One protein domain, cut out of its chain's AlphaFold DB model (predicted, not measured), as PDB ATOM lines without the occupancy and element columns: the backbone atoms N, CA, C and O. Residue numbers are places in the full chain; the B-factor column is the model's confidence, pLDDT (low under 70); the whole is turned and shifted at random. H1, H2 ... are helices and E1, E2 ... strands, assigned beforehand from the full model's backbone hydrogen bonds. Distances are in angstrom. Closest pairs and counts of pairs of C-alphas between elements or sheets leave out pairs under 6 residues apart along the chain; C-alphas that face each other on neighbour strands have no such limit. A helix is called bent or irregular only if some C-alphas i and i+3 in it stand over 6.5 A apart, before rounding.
ATOM      1  N   VAL A 140      13.158   8.029   5.825       96.06
ATOM      2  CA  VAL A 140      11.902   8.379   5.174       96.06
ATOM      3  C   VAL A 140      12.195   9.447   4.131       96.06
ATOM      4  O   VAL A 140      12.939  10.384   4.410       96.06
ATOM      5  N   TYR A 141      11.633   9.307   2.931       94.94
ATOM      6  CA  TYR A 141      11.778  10.291   1.862       94.94
ATOM      7  C   TYR A 141      10.579  11.231   1.840       94.94
ATOM      8  O   TYR A 141       9.503  10.878   1.366       94.94
ATOM      9  N   CYS A 142      10.780  12.445   2.342       94.94
ATOM     10  CA  CYS A 142       9.721  13.410   2.601       94.94
ATOM     11  C   CYS A 142       8.945  13.860   1.364       94.94
ATOM     12  O   CYS A 142       7.793  14.245   1.503       94.94
ATOM     13  N   LEU A 143       9.525  13.780   0.163       92.25
ATOM     14  CA  LEU A 143       8.782  14.084  -1.066       92.25
ATOM     15  C   LEU A 143       7.768  12.983  -1.413       92.25
ATOM     16  O   LEU A 143       6.716  13.274  -1.971       92.25
ATOM     17  N   ALA A 144       8.054  11.727  -1.055       92.56
ATOM     18  CA  ALA A 144       7.132  10.603  -1.233       92.56
ATOM     19  C   ALA A 144       6.157  10.429  -0.056       92.56
ATOM     20  O   ALA A 144       5.089   9.845  -0.221       92.56
ATOM     21  N   THR A 145       6.517  10.913   1.135       94.31
ATOM     22  CA  THR A 145       5.717  10.787   2.364       94.31
ATOM     23  C   THR A 145       5.707  12.109   3.144       94.31
ATOM     24  O   THR A 145       6.320  12.192   4.216       94.31
ATOM     25  N   PRO A 146       5.057  13.161   2.615       94.50
ATOM     26  CA  PRO A 146       5.113  14.503   3.202       94.50
ATOM     27  C   PRO A 146       4.480  14.580   4.596       94.50
ATOM     28  O   PRO A 146       4.915  15.383   5.416       94.50
ATOM     29  N   ASP A 147       3.522  13.698   4.892       94.81
ATOM     30  CA  ASP A 147       2.783  13.682   6.161       94.81
ATOM     31  C   ASP A 147       3.541  13.000   7.315       94.81
ATOM     32  O   ASP A 147       3.046  12.938   8.442       94.81
ATOM     33  N   HIS A 148       4.743  12.463   7.071       96.88
ATOM     34  CA  HIS A 148       5.557  11.899   8.145       96.88
ATOM     35  C   HIS A 148       5.960  13.004   9.144       96.88
ATOM     36  O   HIS A 148       6.419  14.060   8.705       96.88
ATOM     37  N   PRO A 149       5.885  12.788  10.475       96.25
ATOM     38  CA  PRO A 149       6.150  13.842  11.462       96.25
ATOM     39  C   PRO A 149       7.512  14.529  11.300       96.25
ATOM     40  O   PRO A 149       7.624  15.741  11.459       96.25
ATOM     41  N   GLY A 150       8.543  13.770  10.915       96.06
ATOM     42  CA  GLY A 150       9.883  14.309  10.652       96.06
ATOM     43  C   GLY A 150      10.002  15.182   9.394       96.06
ATOM     44  O   GLY A 150      11.030  15.817   9.204       96.06
ATOM     45  N   CYS A 151       8.987  15.220   8.527       96.94
ATOM     46  CA  CYS A 151       9.042  15.908   7.236       96.94
ATOM     47  C   CYS A 151       8.477  17.331   7.256       96.94
ATOM     48  O   CYS A 151       8.814  18.115   6.367       96.94
ATOM     49  N   ALA A 152       7.671  17.687   8.260       95.69
ATOM     50  CA  ALA A 152       6.929  18.946   8.290       95.69
ATOM     51  C   ALA A 152       7.825  20.185   8.097       95.69
ATOM     52  O   ALA A 152       7.551  21.021   7.238       95.69
ATOM     53  N   GLU A 153       8.931  20.278   8.843       95.38
ATOM     54  CA  GLU A 153       9.846  21.425   8.768       95.38
ATOM     55  C   GLU A 153      10.545  21.519   7.403       95.38
ATOM     56  O   GLU A 153      10.609  22.593   6.803       95.38
ATOM     57  N   ILE A 154      11.021  20.388   6.871       94.44
ATOM     58  CA  ILE A 154      11.743  20.338   5.593       94.44
ATOM     59  C   ILE A 154      10.820  20.724   4.436       94.44
ATOM     60  O   ILE A 154      11.207  21.525   3.580       94.44
ATOM     61  N   ILE A 155       9.599  20.182   4.415       94.94
ATOM     62  CA  ILE A 155       8.600  20.512   3.396       94.94
ATOM     63  C   ILE A 155       8.174  21.976   3.512       94.94
ATOM     64  O   ILE A 155       8.119  22.665   2.494       94.94
ATOM     65  N   SER A 156       7.951  22.489   4.728       95.12
ATOM     66  CA  SER A 156       7.606  23.901   4.934       95.12
ATOM     67  C   SER A 156       8.699  24.830   4.405       95.12
ATOM     68  O   SER A 156       8.422  25.707   3.591       95.12
ATOM     69  N   ALA A 157       9.961  24.591   4.771       94.69
ATOM     70  CA  ALA A 157      11.077  25.417   4.315       94.69
ATOM     71  C   ALA A 157      11.266  25.369   2.788       94.69
ATOM     72  O   ALA A 157      11.668  26.356   2.164       94.69
ATOM     73  N   ALA A 158      11.002  24.220   2.161       94.25
ATOM     74  CA  ALA A 158      11.061  24.080   0.710       94.25
ATOM     75  C   ALA A 158       9.897  24.808   0.014       94.25
ATOM     76  O   ALA A 158      10.104  25.478  -1.003       94.25
ATOM     77  N   LYS A 159       8.699  24.755   0.605       95.00
ATOM     78  CA  LYS A 159       7.520  25.504   0.164       95.00
ATOM     79  C   LYS A 159       7.747  27.008   0.228       95.00
ATOM     80  O   LYS A 159       7.490  27.679  -0.766       95.00
ATOM     81  N   ASP A 160       8.315  27.517   1.315       95.69
ATOM     82  CA  ASP A 160       8.602  28.947   1.461       95.69
ATOM     83  C   ASP A 160       9.558  29.447   0.371       95.69
ATOM     84  O   ASP A 160       9.334  30.501  -0.227       95.69
ATOM     85  N   LYS A 161      10.588  28.657   0.031       94.44
ATOM     86  CA  LYS A 161      11.501  28.970  -1.083       94.44
ATOM     87  C   LYS A 161      10.783  28.993  -2.430       94.44
ATOM     88  O   LYS A 161      11.025  29.905  -3.216       94.44
ATOM     89  N   LYS A 162       9.918  28.007  -2.699       94.06
ATOM     90  CA  LYS A 162       9.098  27.948  -3.922       94.06
ATOM     91  C   LYS A 162       8.193  29.178  -4.018       94.06
ATOM     92  O   LYS A 162       8.226  29.879  -5.023       94.06
ATOM     93  N   THR A 163       7.461  29.494  -2.951       95.12
ATOM     94  CA  THR A 163       6.566  30.655  -2.873       95.12
ATOM     95  C   THR A 163       7.308  31.978  -3.052       95.12
ATOM     96  O   THR A 163       6.818  32.850  -3.764       95.12
ATOM     97  N   ALA A 164       8.497  32.129  -2.464       95.81
ATOM     98  CA  ALA A 164       9.306  33.335  -2.623       95.81
ATOM     99  C   ALA A 164       9.839  33.519  -4.058       95.81
ATOM    100  O   ALA A 164       9.961  34.650  -4.522       95.81
ATOM    101  N   ASP A 165      10.152  32.426  -4.762       95.56
ATOM    102  CA  ASP A 165      10.668  32.456  -6.139       95.56
ATOM    103  C   ASP A 165       9.563  32.617  -7.202       95.56
ATOM    104  O   ASP A 165       9.828  33.112  -8.301       95.56
ATOM    105  N   GLN A 166       8.324  32.228  -6.875       95.06
ATOM    106  CA  GLN A 166       7.197  32.156  -7.813       95.06
ATOM    107  C   GLN A 166       6.952  33.454  -8.607       95.06
ATOM    108  O   GLN A 166       6.854  33.363  -9.832       95.06
ATOM    109  N   PRO A 167       6.930  34.662  -8.000       96.75
ATOM    110  CA  PRO A 167       6.648  35.890  -8.746       96.75
ATOM    111  C   PRO A 167       7.685  36.188  -9.837       96.75
ATOM    112  O   PRO A 167       7.342  36.655 -10.923       96.75
ATOM    113  N   ASP A 168       8.960  35.898  -9.566       96.50
ATOM    114  CA  ASP A 168      10.038  36.109 -10.529       96.50
ATOM    115  C   ASP A 168       9.998  35.079 -11.653       96.50
ATOM    116  O   ASP A 168      10.306  35.404 -12.804       96.50
ATOM    117  N   TRP A 169       9.620  33.842 -11.333       94.44
ATOM    118  CA  TRP A 169       9.439  32.800 -12.333       94.44
ATOM    119  C   TRP A 169       8.266  33.134 -13.255       94.44
ATOM    120  O   TRP A 169       8.471  33.211 -14.466       94.44
ATOM    121  N   ASP A 170       7.094  33.461 -12.703       95.12
ATOM    122  CA  ASP A 170       5.909  33.865 -13.468       95.12
ATOM    123  C   ASP A 170       6.212  35.072 -14.362       95.12
ATOM    124  O   ASP A 170       5.942  35.053 -15.568       95.12
ATOM    125  N   ARG A 171       6.860  36.108 -13.805       97.38
ATOM    126  CA  ARG A 171       7.265  37.295 -14.567       97.38
ATOM    127  C   ARG A 171       8.207  36.920 -15.703       97.38
ATOM    128  O   ARG A 171       7.981  37.345 -16.833       97.38
ATOM    129  N   CYS A 172       9.232  36.110 -15.437       96.19
ATOM    130  CA  CYS A 172      10.178  35.678 -16.461       96.19
ATOM    131  C   CYS A 172       9.500  34.871 -17.575       96.19
ATOM    132  O   CYS A 172       9.775  35.105 -18.753       96.19
ATOM    133  N   ARG A 173       8.575  33.968 -17.228       93.62
ATOM    134  CA  ARG A 173       7.786  33.193 -18.196       93.62
ATOM    135  C   ARG A 173       6.875  34.083 -19.042       93.62
ATOM    136  O   ARG A 173       6.706  33.805 -20.226       93.62
ATOM    137  N   GLN A 174       6.341  35.158 -18.464       96.75
ATOM    138  CA  GLN A 174       5.468  36.109 -19.151       96.75
ATOM    139  C   GLN A 174       6.214  36.967 -20.184       96.75
ATOM    140  O   GLN A 174       5.733  37.126 -21.303       96.75
ATOM    141  N   ILE A 175       7.363  37.548 -19.819       97.50
ATOM    142  CA  ILE A 175       8.075  38.519 -20.680       97.50
ATOM    143  C   ILE A 175       9.260  37.926 -21.444       97.50
ATOM    144  O   ILE A 175       9.847  38.587 -22.302       97.50
ATOM    145  N   GLY A 176       9.625  36.685 -21.132       96.31
ATOM    146  CA  GLY A 176      10.786  36.006 -21.678       96.31
ATOM    147  C   GLY A 176      12.083  36.345 -20.940       96.31
ATOM    148  O   GLY A 176      12.332  37.472 -20.504       96.31
ATOM    149  N   GLU A 177      12.959  35.346 -20.864       95.31
ATOM    150  CA  GLU A 177      14.240  35.413 -20.158       95.31
ATOM    151  C   GLU A 177      15.119  36.623 -20.541       95.31
ATOM    152  O   GLU A 177      15.643  37.276 -19.631       95.31
ATOM    153  N   PRO A 178      15.290  37.004 -21.828       97.06
ATOM    154  CA  PRO A 178      16.105  38.167 -22.170       97.06
ATOM    155  C   PRO A 178      15.543  39.481 -21.620       97.06
ATOM    156  O   PRO A 178      16.316  40.329 -21.181       97.06
ATOM    157  N   ALA A 179      14.219  39.663 -21.644       97.94
ATOM    158  CA  ALA A 179      13.579  40.869 -21.127       97.94
ATOM    159  C   ALA A 179      13.651  40.914 -19.602       97.94
ATOM    160  O   ALA A 179      14.100  41.911 -19.044       97.94
ATOM    161  N   PHE A 180      13.334  39.796 -18.948       98.00
ATOM    162  CA  PHE A 180      13.443  39.659 -17.501       98.00
ATOM    163  C   PHE A 180      14.853  39.966 -16.993       98.00
ATOM    164  O   PHE A 180      15.035  40.758 -16.072       98.00
ATOM    165  N   ASN A 181      15.879  39.423 -17.645       97.31
ATOM    166  CA  ASN A 181      17.266  39.684 -17.268       97.31
ATOM    167  C   ASN A 181      17.690  41.146 -17.447       97.31
ATOM    168  O   ASN A 181      18.555  41.608 -16.702       97.31
ATOM    169  N   ARG A 182      17.102  41.871 -18.411       97.19
ATOM    170  CA  ARG A 182      17.308  43.321 -18.550       97.19
ATOM    171  C   ARG A 182      16.646  44.087 -17.404       97.19
ATOM    172  O   ARG A 182      17.290  44.983 -16.871       97.19
ATOM    173  N   GLU A 183      15.435  43.704 -16.986       97.12
ATOM    174  CA  GLU A 183      14.746  44.308 -15.829       97.12
ATOM    175  C   GLU A 183      15.546  44.141 -14.529       97.12
ATOM    176  O   GLU A 183      15.627  45.070 -13.731       97.12
ATOM    177  N   GLN A 184      16.204  42.990 -14.333       96.25
ATOM    178  CA  GLN A 184      17.035  42.767 -13.142       96.25
ATOM    179  C   GLN A 184      18.335  43.591 -13.134       96.25
ATOM    180  O   GLN A 184      18.953  43.745 -12.077       96.25
ATOM    181  N   GLY A 185      18.779  44.112 -14.285       93.38
ATOM    182  CA  GLY A 185      19.979  44.939 -14.401       93.38
ATOM    183  C   GLY A 185      21.211  44.295 -13.754       93.38
ATOM    184  O   GLY A 185      21.619  43.192 -14.120       93.38
ATOM    185  N   ALA A 186      21.798  44.979 -12.769       92.06
ATOM    186  CA  ALA A 186      22.977  44.513 -12.037       92.06
ATOM    187  C   ALA A 186      22.686  43.424 -10.982       92.06
ATOM    188  O   ALA A 186      23.624  42.849 -10.427       92.06
ATOM    189  N   ASN A 187      21.418  43.102 -10.694       91.38
ATOM    190  CA  ASN A 187      21.062  42.078  -9.711       91.38
ATOM    191  C   ASN A 187      21.249  40.661 -10.280       91.38
ATOM    192  O   ASN A 187      20.298  39.954 -10.619       91.38
ATOM    193  N   ARG A 188      22.512  40.228 -10.370       88.31
ATOM    194  CA  ARG A 188      22.905  38.940 -10.967       88.31
ATOM    195  C   ARG A 188      22.275  37.725 -10.284       88.31
ATOM    196  O   ARG A 188      22.089  36.713 -10.948       88.31
ATOM    197  N   LYS A 189      21.927  37.824  -8.994       87.25
ATOM    198  CA  LYS A 189      21.301  36.730  -8.228       87.25
ATOM    199  C   LYS A 189      19.874  36.427  -8.682       87.25
ATOM    200  O   LYS A 189      19.429  35.300  -8.524       87.25
ATOM    201  N   ARG A 190      19.171  37.421  -9.232       91.50
ATOM    202  CA  ARG A 190      17.806  37.252  -9.747       91.50
ATOM    203  C   ARG A 190      17.770  36.928 -11.230       91.50
ATOM    204  O   ARG A 190      16.729  36.525 -11.719       91.50
ATOM    205  N   GLN A 191      18.872  37.106 -11.959       94.69
ATOM    206  CA  GLN A 191      18.914  36.779 -13.381       94.69
ATOM    207  C   GLN A 191      18.740  35.277 -13.606       94.69
ATOM    208  O   GLN A 191      19.291  34.457 -12.869       94.69
ATOM    209  N   ARG A 192      18.028  34.927 -14.676       93.88
ATOM    210  CA  ARG A 192      17.662  33.557 -15.024       93.88
ATOM    211  C   ARG A 192      18.275  33.100 -16.350       93.88
ATOM    212  O   ARG A 192      18.697  33.925 -17.161       93.88
ATOM    213  N   SER A 193      18.335  31.794 -16.562       91.75
ATOM    214  CA  SER A 193      18.769  31.144 -17.802       91.75
ATOM    215  C   SER A 193      17.957  29.878 -18.092       91.75
ATOM    216  O   SER A 193      17.226  29.406 -17.218       91.75
ATOM    217  N   GLU A 194      18.134  29.313 -19.290       86.69
ATOM    218  CA  GLU A 194      17.510  28.063 -19.743       86.69
ATOM    219  C   GLU A 194      15.982  28.068 -19.571       86.69
ATOM    220  O   GLU A 194      15.393  27.227 -18.893       86.69
ATOM    221  N   GLY A 195      15.318  29.073 -20.145       87.31
ATOM    222  CA  GLY A 195      13.856  29.139 -20.154       87.31
ATOM    223  C   GLY A 195      13.248  29.561 -18.818       87.31
ATOM    224  O   GLY A 195      12.088  29.232 -18.555       87.31
ATOM    225  N   CYS A 196      14.007  30.332 -18.029       91.19
ATOM    226  CA  CYS A 196      13.684  30.807 -16.676       91.19
ATOM    227  C   CYS A 196      13.852  29.784 -15.538       91.19
ATOM    228  O   CYS A 196      13.542  30.112 -14.387       91.19
ATOM    229  N   SER A 197      14.354  28.584 -15.833       89.00
ATOM    230  CA  SER A 197      14.508  27.509 -14.845       89.00
ATOM    231  C   SER A 197      15.766  27.653 -13.988       89.00
ATOM    232  O   SER A 197      15.789  27.282 -12.820       89.00
ATOM    233  N   TYR A 198      16.827  28.229 -14.539       89.12
ATOM    234  CA  TYR A 198      18.122  28.299 -13.871       89.12
ATOM    235  C   TYR A 198      18.453  29.699 -13.422       89.12
ATOM    236  O   TYR A 198      18.039  30.664 -14.055       89.12
ATOM    237  N   GLU A 199      19.292  29.828 -12.402       91.94
ATOM    238  CA  GLU A 199      20.017  31.078 -12.210       91.94
ATOM    239  C   GLU A 199      21.022  31.291 -13.353       91.94
ATOM    240  O   GLU A 199      21.679  30.362 -13.829       91.94
ATOM    241  N   LYS A 200      21.221  32.544 -13.755       90.69
ATOM    242  CA  LYS A 200      22.175  32.872 -14.819       90.69
ATOM    243  C   LYS A 200      23.627  32.853 -14.346       90.69
ATOM    244  O   LYS A 200      24.534  32.569 -15.128       90.69
ATOM    245  N   ALA A 201      23.854  33.227 -13.088       85.50
ATOM    246  CA  ALA A 201      25.179  33.569 -12.581       85.50
ATOM    247  C   ALA A 201      26.051  32.364 -12.197       85.50
ATOM    248  O   ALA A 201      27.254  32.555 -12.050       85.50
ATOM    249  N   GLY A 202      25.481  31.162 -12.056       81.56
ATOM    250  CA  GLY A 202      26.234  29.977 -11.640       81.56
ATOM    251  C   GLY A 202      26.779  30.099 -10.217       81.56
ATOM    252  O   GLY A 202      27.987  30.088 -10.013       81.56
ATOM    253  N   THR A 203      25.895  30.278  -9.237       77.25
ATOM    254  CA  THR A 203      26.224  30.347  -7.806       77.25
ATOM    255  C   THR A 203      26.238  28.977  -7.124       77.25
ATOM    256  O   THR A 203      26.483  28.898  -5.918       77.25
ATOM    257  N   GLY A 204      26.008  27.889  -7.870       71.75
ATOM    258  CA  GLY A 204      26.327  26.536  -7.426       71.75
ATOM    259  C   GLY A 204      27.816  26.431  -7.101       71.75
ATOM    260  O   GLY A 204      28.648  26.981  -7.824       71.75
ATOM    261  N   GLY A 205      28.146  25.776  -5.983       67.44
ATOM    262  CA  GLY A 205      29.519  25.701  -5.478       67.44
ATOM    263  C   GLY A 205      30.509  25.143  -6.510       67.44
ATOM    264  O   GLY A 205      30.107  24.541  -7.498       67.44
ATOM    265  N   TRP A 213      28.366  25.427 -11.068       78.00
ATOM    266  CA  TRP A 213      27.185  25.093 -11.873       78.00
ATOM    267  C   TRP A 213      26.052  26.097 -11.660       78.00
ATOM    268  O   TRP A 213      26.024  26.848 -10.684       78.00
ATOM    269  N   ARG A 214      25.099  26.116 -12.594       86.50
ATOM    270  CA  ARG A 214      23.854  26.874 -12.446       86.50
ATOM    271  C   ARG A 214      22.865  26.058 -11.630       86.50
ATOM    272  O   ARG A 214      22.645  24.888 -11.918       86.50
ATOM    273  N   ARG A 215      22.266  26.691 -10.632       86.69
ATOM    274  CA  ARG A 215      21.236  26.103  -9.778       86.69
ATOM    275  C   ARG A 215      19.867  26.175 -10.443       86.69
ATOM    276  O   ARG A 215      19.500  27.233 -10.962       86.69
ATOM    277  N   LEU A 216      19.113  25.084 -10.366       88.06
ATOM    278  CA  LEU A 216      17.676  25.080 -10.605       88.06
ATOM    279  C   LEU A 216      16.991  25.948  -9.544       88.06
ATOM    280  O   LEU A 216      17.333  25.881  -8.357       88.06
ATOM    281  N   LEU A 217      16.052  26.785  -9.975       91.62
ATOM    282  CA  LEU A 217      15.356  27.719  -9.097       91.62
ATOM    283  C   LEU A 217      14.116  27.073  -8.446       91.62
ATOM    284  O   LEU A 217      13.524  26.158  -9.020       91.62
ATOM    285  N   PRO A 218      13.708  27.501  -7.237       92.19
ATOM    286  CA  PRO A 218      12.652  26.819  -6.488       92.19
ATOM    287  C   PRO A 218      11.278  26.742  -7.164       92.19
ATOM    288  O   PRO A 218      10.633  25.700  -7.071       92.19
ATOM    289  N   ALA A 219      10.823  27.802  -7.844       91.69
ATOM    290  CA  ALA A 219       9.490  27.851  -8.464       91.69
ATOM    291  C   ALA A 219       9.333  26.910  -9.662       91.69
ATOM    292  O   ALA A 219       8.244  26.731 -10.200       91.69
ATOM    293  N   VAL A 220      10.435  26.312 -10.093       88.81
ATOM    294  CA  VAL A 220      10.487  25.523 -11.308       88.81
ATOM    295  C   VAL A 220       9.912  24.119 -11.088       88.81
ATOM    296  O   VAL A 220       9.386  23.517 -12.018       88.81
ATOM    297  N   CYS A 221       9.928  23.613  -9.851       88.06
ATOM    298  CA  CYS A 221       9.155  22.428  -9.500       88.06
ATOM    299  C   CYS A 221       7.674  22.808  -9.410       88.06
ATOM    300  O   CYS A 221       7.235  23.340  -8.395       88.06
ATOM    301  N   THR A 222       6.898  22.565 -10.461       83.62
ATOM    302  CA  THR A 222       5.493  22.999 -10.573       83.62
ATOM    303  C   THR A 222       4.538  22.182  -9.707       83.62
ATOM    304  O   THR A 222       3.656  22.765  -9.076       83.62
ATOM    305  N   LYS A 223       4.748  20.863  -9.603       83.50
ATOM    306  CA  LYS A 223       3.893  19.950  -8.830       83.50
ATOM    307  C   LYS A 223       3.853  20.277  -7.336       83.50
ATOM    308  O   LYS A 223       4.785  20.846  -6.759       83.50
ATOM    309  N   ASP A 224       2.751  19.888  -6.710       82.94
ATOM    310  CA  ASP A 224       2.615  19.938  -5.261       82.94
ATOM    311  C   ASP A 224       3.556  18.933  -4.597       82.94
ATOM    312  O   ASP A 224       3.783  17.836  -5.108       82.94
ATOM    313  N   ASN A 225       4.100  19.322  -3.443       82.75
ATOM    314  CA  ASN A 225       5.035  18.521  -2.651       82.75
ATOM    315  C   ASN A 225       6.305  18.073  -3.402       82.75
ATOM    316  O   ASN A 225       6.940  17.096  -3.005       82.75
ATOM    317  N   THR A 226       6.718  18.798  -4.447       87.62
ATOM    318  CA  THR A 226       8.024  18.614  -5.091       87.62
ATOM    319  C   THR A 226       8.835  19.904  -5.072       87.62
ATOM    320  O   THR A 226       8.291  21.008  -5.162       87.62
ATOM    321  N   TYR A 227      10.150  19.774  -4.893       90.38
ATOM    322  CA  TYR A 227      11.010  20.909  -4.567       90.38
ATOM    323  C   TYR A 227      12.438  20.692  -5.047       90.38
ATOM    324  O   TYR A 227      12.923  19.568  -5.110       90.38
ATOM    325  N   VAL A 228      13.153  21.781  -5.318       89.56
ATOM    326  CA  VAL A 228      14.576  21.703  -5.654       89.56
ATOM    327  C   VAL A 228      15.400  21.294  -4.431       89.56
ATOM    328  O   VAL A 228      15.132  21.713  -3.302       89.56
ATOM    329  N   GLY A 229      16.442  20.496  -4.655       83.50
ATOM    330  CA  GLY A 229      17.431  20.153  -3.637       83.50
ATOM    331  C   GLY A 229      18.252  21.366  -3.185       83.50
ATOM    332  O   GLY A 229      18.223  22.438  -3.798       83.50
ATOM    333  N   ARG A 230      19.036  21.194  -2.109       76.00
ATOM    334  CA  ARG A 230      19.806  22.272  -1.449       76.00
ATOM    335  C   ARG A 230      20.585  23.140  -2.436       76.00
ATOM    336  O   ARG A 230      20.524  24.365  -2.353       76.00
ATOM    337  N   ASP A 231      21.260  22.513  -3.391       71.44
ATOM    338  CA  ASP A 231      22.181  23.179  -4.310       71.44
ATOM    339  C   ASP A 231      21.553  23.416  -5.696       71.44
ATOM    340  O   ASP A 231      22.260  23.452  -6.698       71.44
ATOM    341  N   GLY A 232      20.223  23.596  -5.748       72.44
ATOM    342  CA  GLY A 232      19.475  23.772  -6.998       72.44
ATOM    343  C   GLY A 232      19.520  22.532  -7.879       72.44
ATOM    344  O   GLY A 232      19.725  22.640  -9.083       72.44
ATOM    345  N   LEU A 233      19.416  21.368  -7.246       74.81
ATOM    346  CA  LEU A 233      19.402  20.071  -7.910       74.81
ATOM    347  C   LEU A 233      17.952  19.634  -8.123       74.81
ATOM    348  O   LEU A 233      17.061  20.036  -7.367       74.81
ATOM    349  N   ASP A 234      17.707  18.842  -9.157       77.94
ATOM    350  CA  ASP A 234      16.358  18.522  -9.609       77.94
ATOM    351  C   ASP A 234      15.753  17.372  -8.794       77.94
ATOM    352  O   ASP A 234      15.821  16.195  -9.141       77.94
ATOM    353  N   CYS A 235      15.165  17.747  -7.660       85.69
ATOM    354  CA  CYS A 235      14.316  16.886  -6.839       85.69
ATOM    355  C   CYS A 235      12.834  17.223  -7.061       85.69
ATOM    356  O   CYS A 235      11.997  17.027  -6.179       85.69
ATOM    357  N   CYS A 236      12.486  17.729  -8.249       84.94
ATOM    358  CA  CYS A 236      11.119  18.109  -8.587       84.94
ATOM    359  C   CYS A 236      10.178  16.904  -8.811       84.94
ATOM    360  O   CYS A 236       9.062  17.083  -9.303       84.94
ATOM    361  N   ASP A 237      10.592  15.696  -8.426       83.00
ATOM    362  CA  ASP A 237       9.818  14.463  -8.508       83.00
ATOM    363  C   ASP A 237       9.898  13.691  -7.174       83.00
ATOM    364  O   ASP A 237      10.969  13.530  -6.579       83.00
ATOM    365  N   SER A 238       8.751  13.202  -6.704       85.94
ATOM    366  CA  SER A 238       8.622  12.352  -5.517       85.94
ATOM    367  C   SER A 238       8.911  10.869  -5.792       85.94
ATOM    368  O   SER A 238       8.894  10.053  -4.867       85.94
ATOM    369  N   SER A 239       9.223  10.507  -7.037       87.69
ATOM    370  CA  SER A 239       9.536   9.147  -7.462       87.69
ATOM    371  C   SER A 239      10.742   8.552  -6.729       87.69
ATOM    372  O   SER A 239      11.806   9.161  -6.564       87.69
ATOM    373  N   LEU A 240      10.605   7.279  -6.351       90.00
ATOM    374  CA  LEU A 240      11.711   6.490  -5.812       90.00
ATOM    375  C   LEU A 240      12.771   6.167  -6.875       90.00
ATOM    376  O   LEU A 240      13.900   5.837  -6.511       90.00
ATOM    377  N   MET A 241      12.447   6.279  -8.167       89.81
ATOM    378  CA  MET A 241      13.429   6.162  -9.247       89.81
ATOM    379  C   MET A 241      14.338   7.391  -9.287       89.81
ATOM    380  O   MET A 241      15.556   7.231  -9.404       89.81
ATOM    381  N   THR A 242      13.782   8.591  -9.080       86.06
ATOM    382  CA  THR A 242      14.556   9.829  -8.881       86.06
ATOM    383  C   THR A 242      15.478   9.689  -7.680       86.06
ATOM    384  O   THR A 242      16.681   9.906  -7.808       86.06
ATOM    385  N   LEU A 243      14.967   9.214  -6.538       88.62
ATOM    386  CA  LEU A 243      15.797   8.957  -5.358       88.62
ATOM    387  C   LEU A 243      16.902   7.922  -5.641       88.62
ATOM    388  O   LEU A 243      18.046   8.099  -5.231       88.62
ATOM    389  N   GLY A 244      16.596   6.845  -6.364       88.69
ATOM    390  CA  GLY A 244      17.574   5.815  -6.720       88.69
ATOM    391  C   GLY A 244      18.667   6.295  -7.681       88.69
ATOM    392  O   GLY A 244      19.796   5.790  -7.644       88.69
ATOM    393  N   GLY A 245      18.340   7.260  -8.543       85.88
ATOM    394  CA  GLY A 245      19.232   7.817  -9.559       85.88
ATOM    395  C   GLY A 245      20.048   9.012  -9.082       85.88
ATOM    396  O   GLY A 245      21.229   9.115  -9.406       85.88
ATOM    397  N   LEU A 246      19.423   9.874  -8.282       80.25
ATOM    398  CA  LEU A 246      19.918  11.189  -7.872       80.25
ATOM    399  C   LEU A 246      20.010  11.317  -6.353       80.25
ATOM    400  O   LEU A 246      20.123  12.414  -5.822       80.25
ATOM    401  N   GLY A 247      19.957  10.219  -5.602       73.00
ATOM    402  CA  GLY A 247      19.710  10.286  -4.161       73.00
ATOM    403  C   GLY A 247      20.732  11.069  -3.344       73.00
ATOM    404  O   GLY A 247      20.376  11.553  -2.278       73.00
ATOM    405  N   LYS A 248      21.962  11.283  -3.845       76.56
ATOM    406  CA  LYS A 248      22.914  12.234  -3.233       76.56
ATOM    407  C   LYS A 248      22.360  13.664  -3.216       76.56
ATOM    408  O   LYS A 248      22.503  14.371  -2.222       76.56
ATOM    409  N   GLU A 249      21.703  14.047  -4.297       78.12
ATOM    410  CA  GLU A 249      21.140  15.367  -4.563       78.12
ATOM    411  C   GLU A 249      19.871  15.616  -3.741       78.12
ATOM    412  O   GLU A 249      19.692  16.697  -3.179       78.12
ATOM    413  N   CYS A 250      19.050  14.574  -3.583       86.56
ATOM    414  CA  CYS A 250      17.793  14.623  -2.831       86.56
ATOM    415  C   CYS A 250      17.923  14.179  -1.366       86.56
ATOM    416  O   CYS A 250      16.923  14.094  -0.654       86.56
ATOM    417  N   THR A 251      19.152  13.970  -0.870       88.88
ATOM    418  CA  THR A 251      19.403  13.675   0.552       88.88
ATOM    419  C   THR A 251      18.815  14.679   1.546       88.88
ATOM    420  O   THR A 251      18.435  14.218   2.622       88.88
ATOM    421  N   PRO A 252      18.681  15.995   1.256       91.25
ATOM    422  CA  PRO A 252      18.051  16.926   2.193       91.25
ATOM    423  C   PRO A 252      16.585  16.601   2.504       91.25
ATOM    424  O   PRO A 252      16.070  17.083   3.502       91.25
ATOM    425  N   PHE A 253      15.926  15.784   1.676       94.06
ATOM    426  CA  PHE A 253      14.559  15.312   1.897       94.06
ATOM    427  C   PHE A 253      14.502  13.920   2.541       94.06
ATOM    428  O   PHE A 253      13.440  13.301   2.559       94.06
ATOM    429  N   LEU A 254      15.624  13.396   3.044       94.38
ATOM    430  CA  LEU A 254      15.664  12.143   3.794       94.38
ATOM    431  C   LEU A 254      15.779  12.416   5.294       94.38
ATOM    432  O   LEU A 254      16.787  12.957   5.749       94.38
ATOM    433  N   VAL A 255      14.799  11.952   6.065       95.75
ATOM    434  CA  VAL A 255      14.783  12.051   7.536       95.75
ATOM    435  C   VAL A 255      14.871  10.673   8.179       95.75
ATOM    436  O   VAL A 255      14.544   9.692   7.518       95.75
ATOM    437  N   PRO A 256      15.326  10.542   9.434       96.19
ATOM    438  CA  PRO A 256      15.213   9.281  10.165       96.19
ATOM    439  C   PRO A 256      13.757   8.792  10.238       96.19
ATOM    440  O   PRO A 256      12.833   9.608  10.270       96.19
ATOM    441  N   LYS A 257      13.577   7.469  10.231       93.88
ATOM    442  CA  LYS A 257      12.300   6.823  10.579       93.88
ATOM    443  C   LYS A 257      11.974   6.997  12.056       93.88
ATOM    444  O   LYS A 257      12.936   7.022  12.855       93.88
TER     445      LYS A 257
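This is residues 140 to 205 and 213 to 257 of the 257 residues of an uncharacterized protein of Rhizobiales bacterium IZ6 (UniProt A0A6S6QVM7). With little regular structure, this domain is one long kinked helix, H1, with loops along one side, short helix H2 making a corner at its last end, strand E1 beside its first residues, and short helix H3 set apart from H1. Of 111 printed residues, 44 are in named elements, mostly helix, in the order H1, H2, H3, E1. It is compact, with a radius of gyration of the C-alphas of 14.6 A and spans of 47 by 23 by 20 A.

Start at H1, residues 149 to 175, with a kink of 38 degrees near residue 165; it is irregular, C-alphas 150 and 153 being 7.4 A apart. H2, residues 177 to 183, only just touches H1, only at the corner, with 3 pairs of C-alphas within 8 A; the closest are Cys 172 and Phe 180, 5.3 A. E1, residues 254 to 256, pairs with no named strand; residues 140 to 141 pair antiparallel with 254 to 255. H3, residues 240 to 246, is apart from H1. Every O i to N i+4 pair is within hydrogen-bond range in H2 and H3, 19 of 23 in H1.

Find C-alpha 149 at (6.150, 13.842, 11.462); H1 runs 40.6 A to C-alpha 175 at (8.075, 38.519, -20.680).

Residues 206 to 212 are not printed; C-alphas 205 and 213 are 6.8 A apart. Residue 205 has pLDDT under 70.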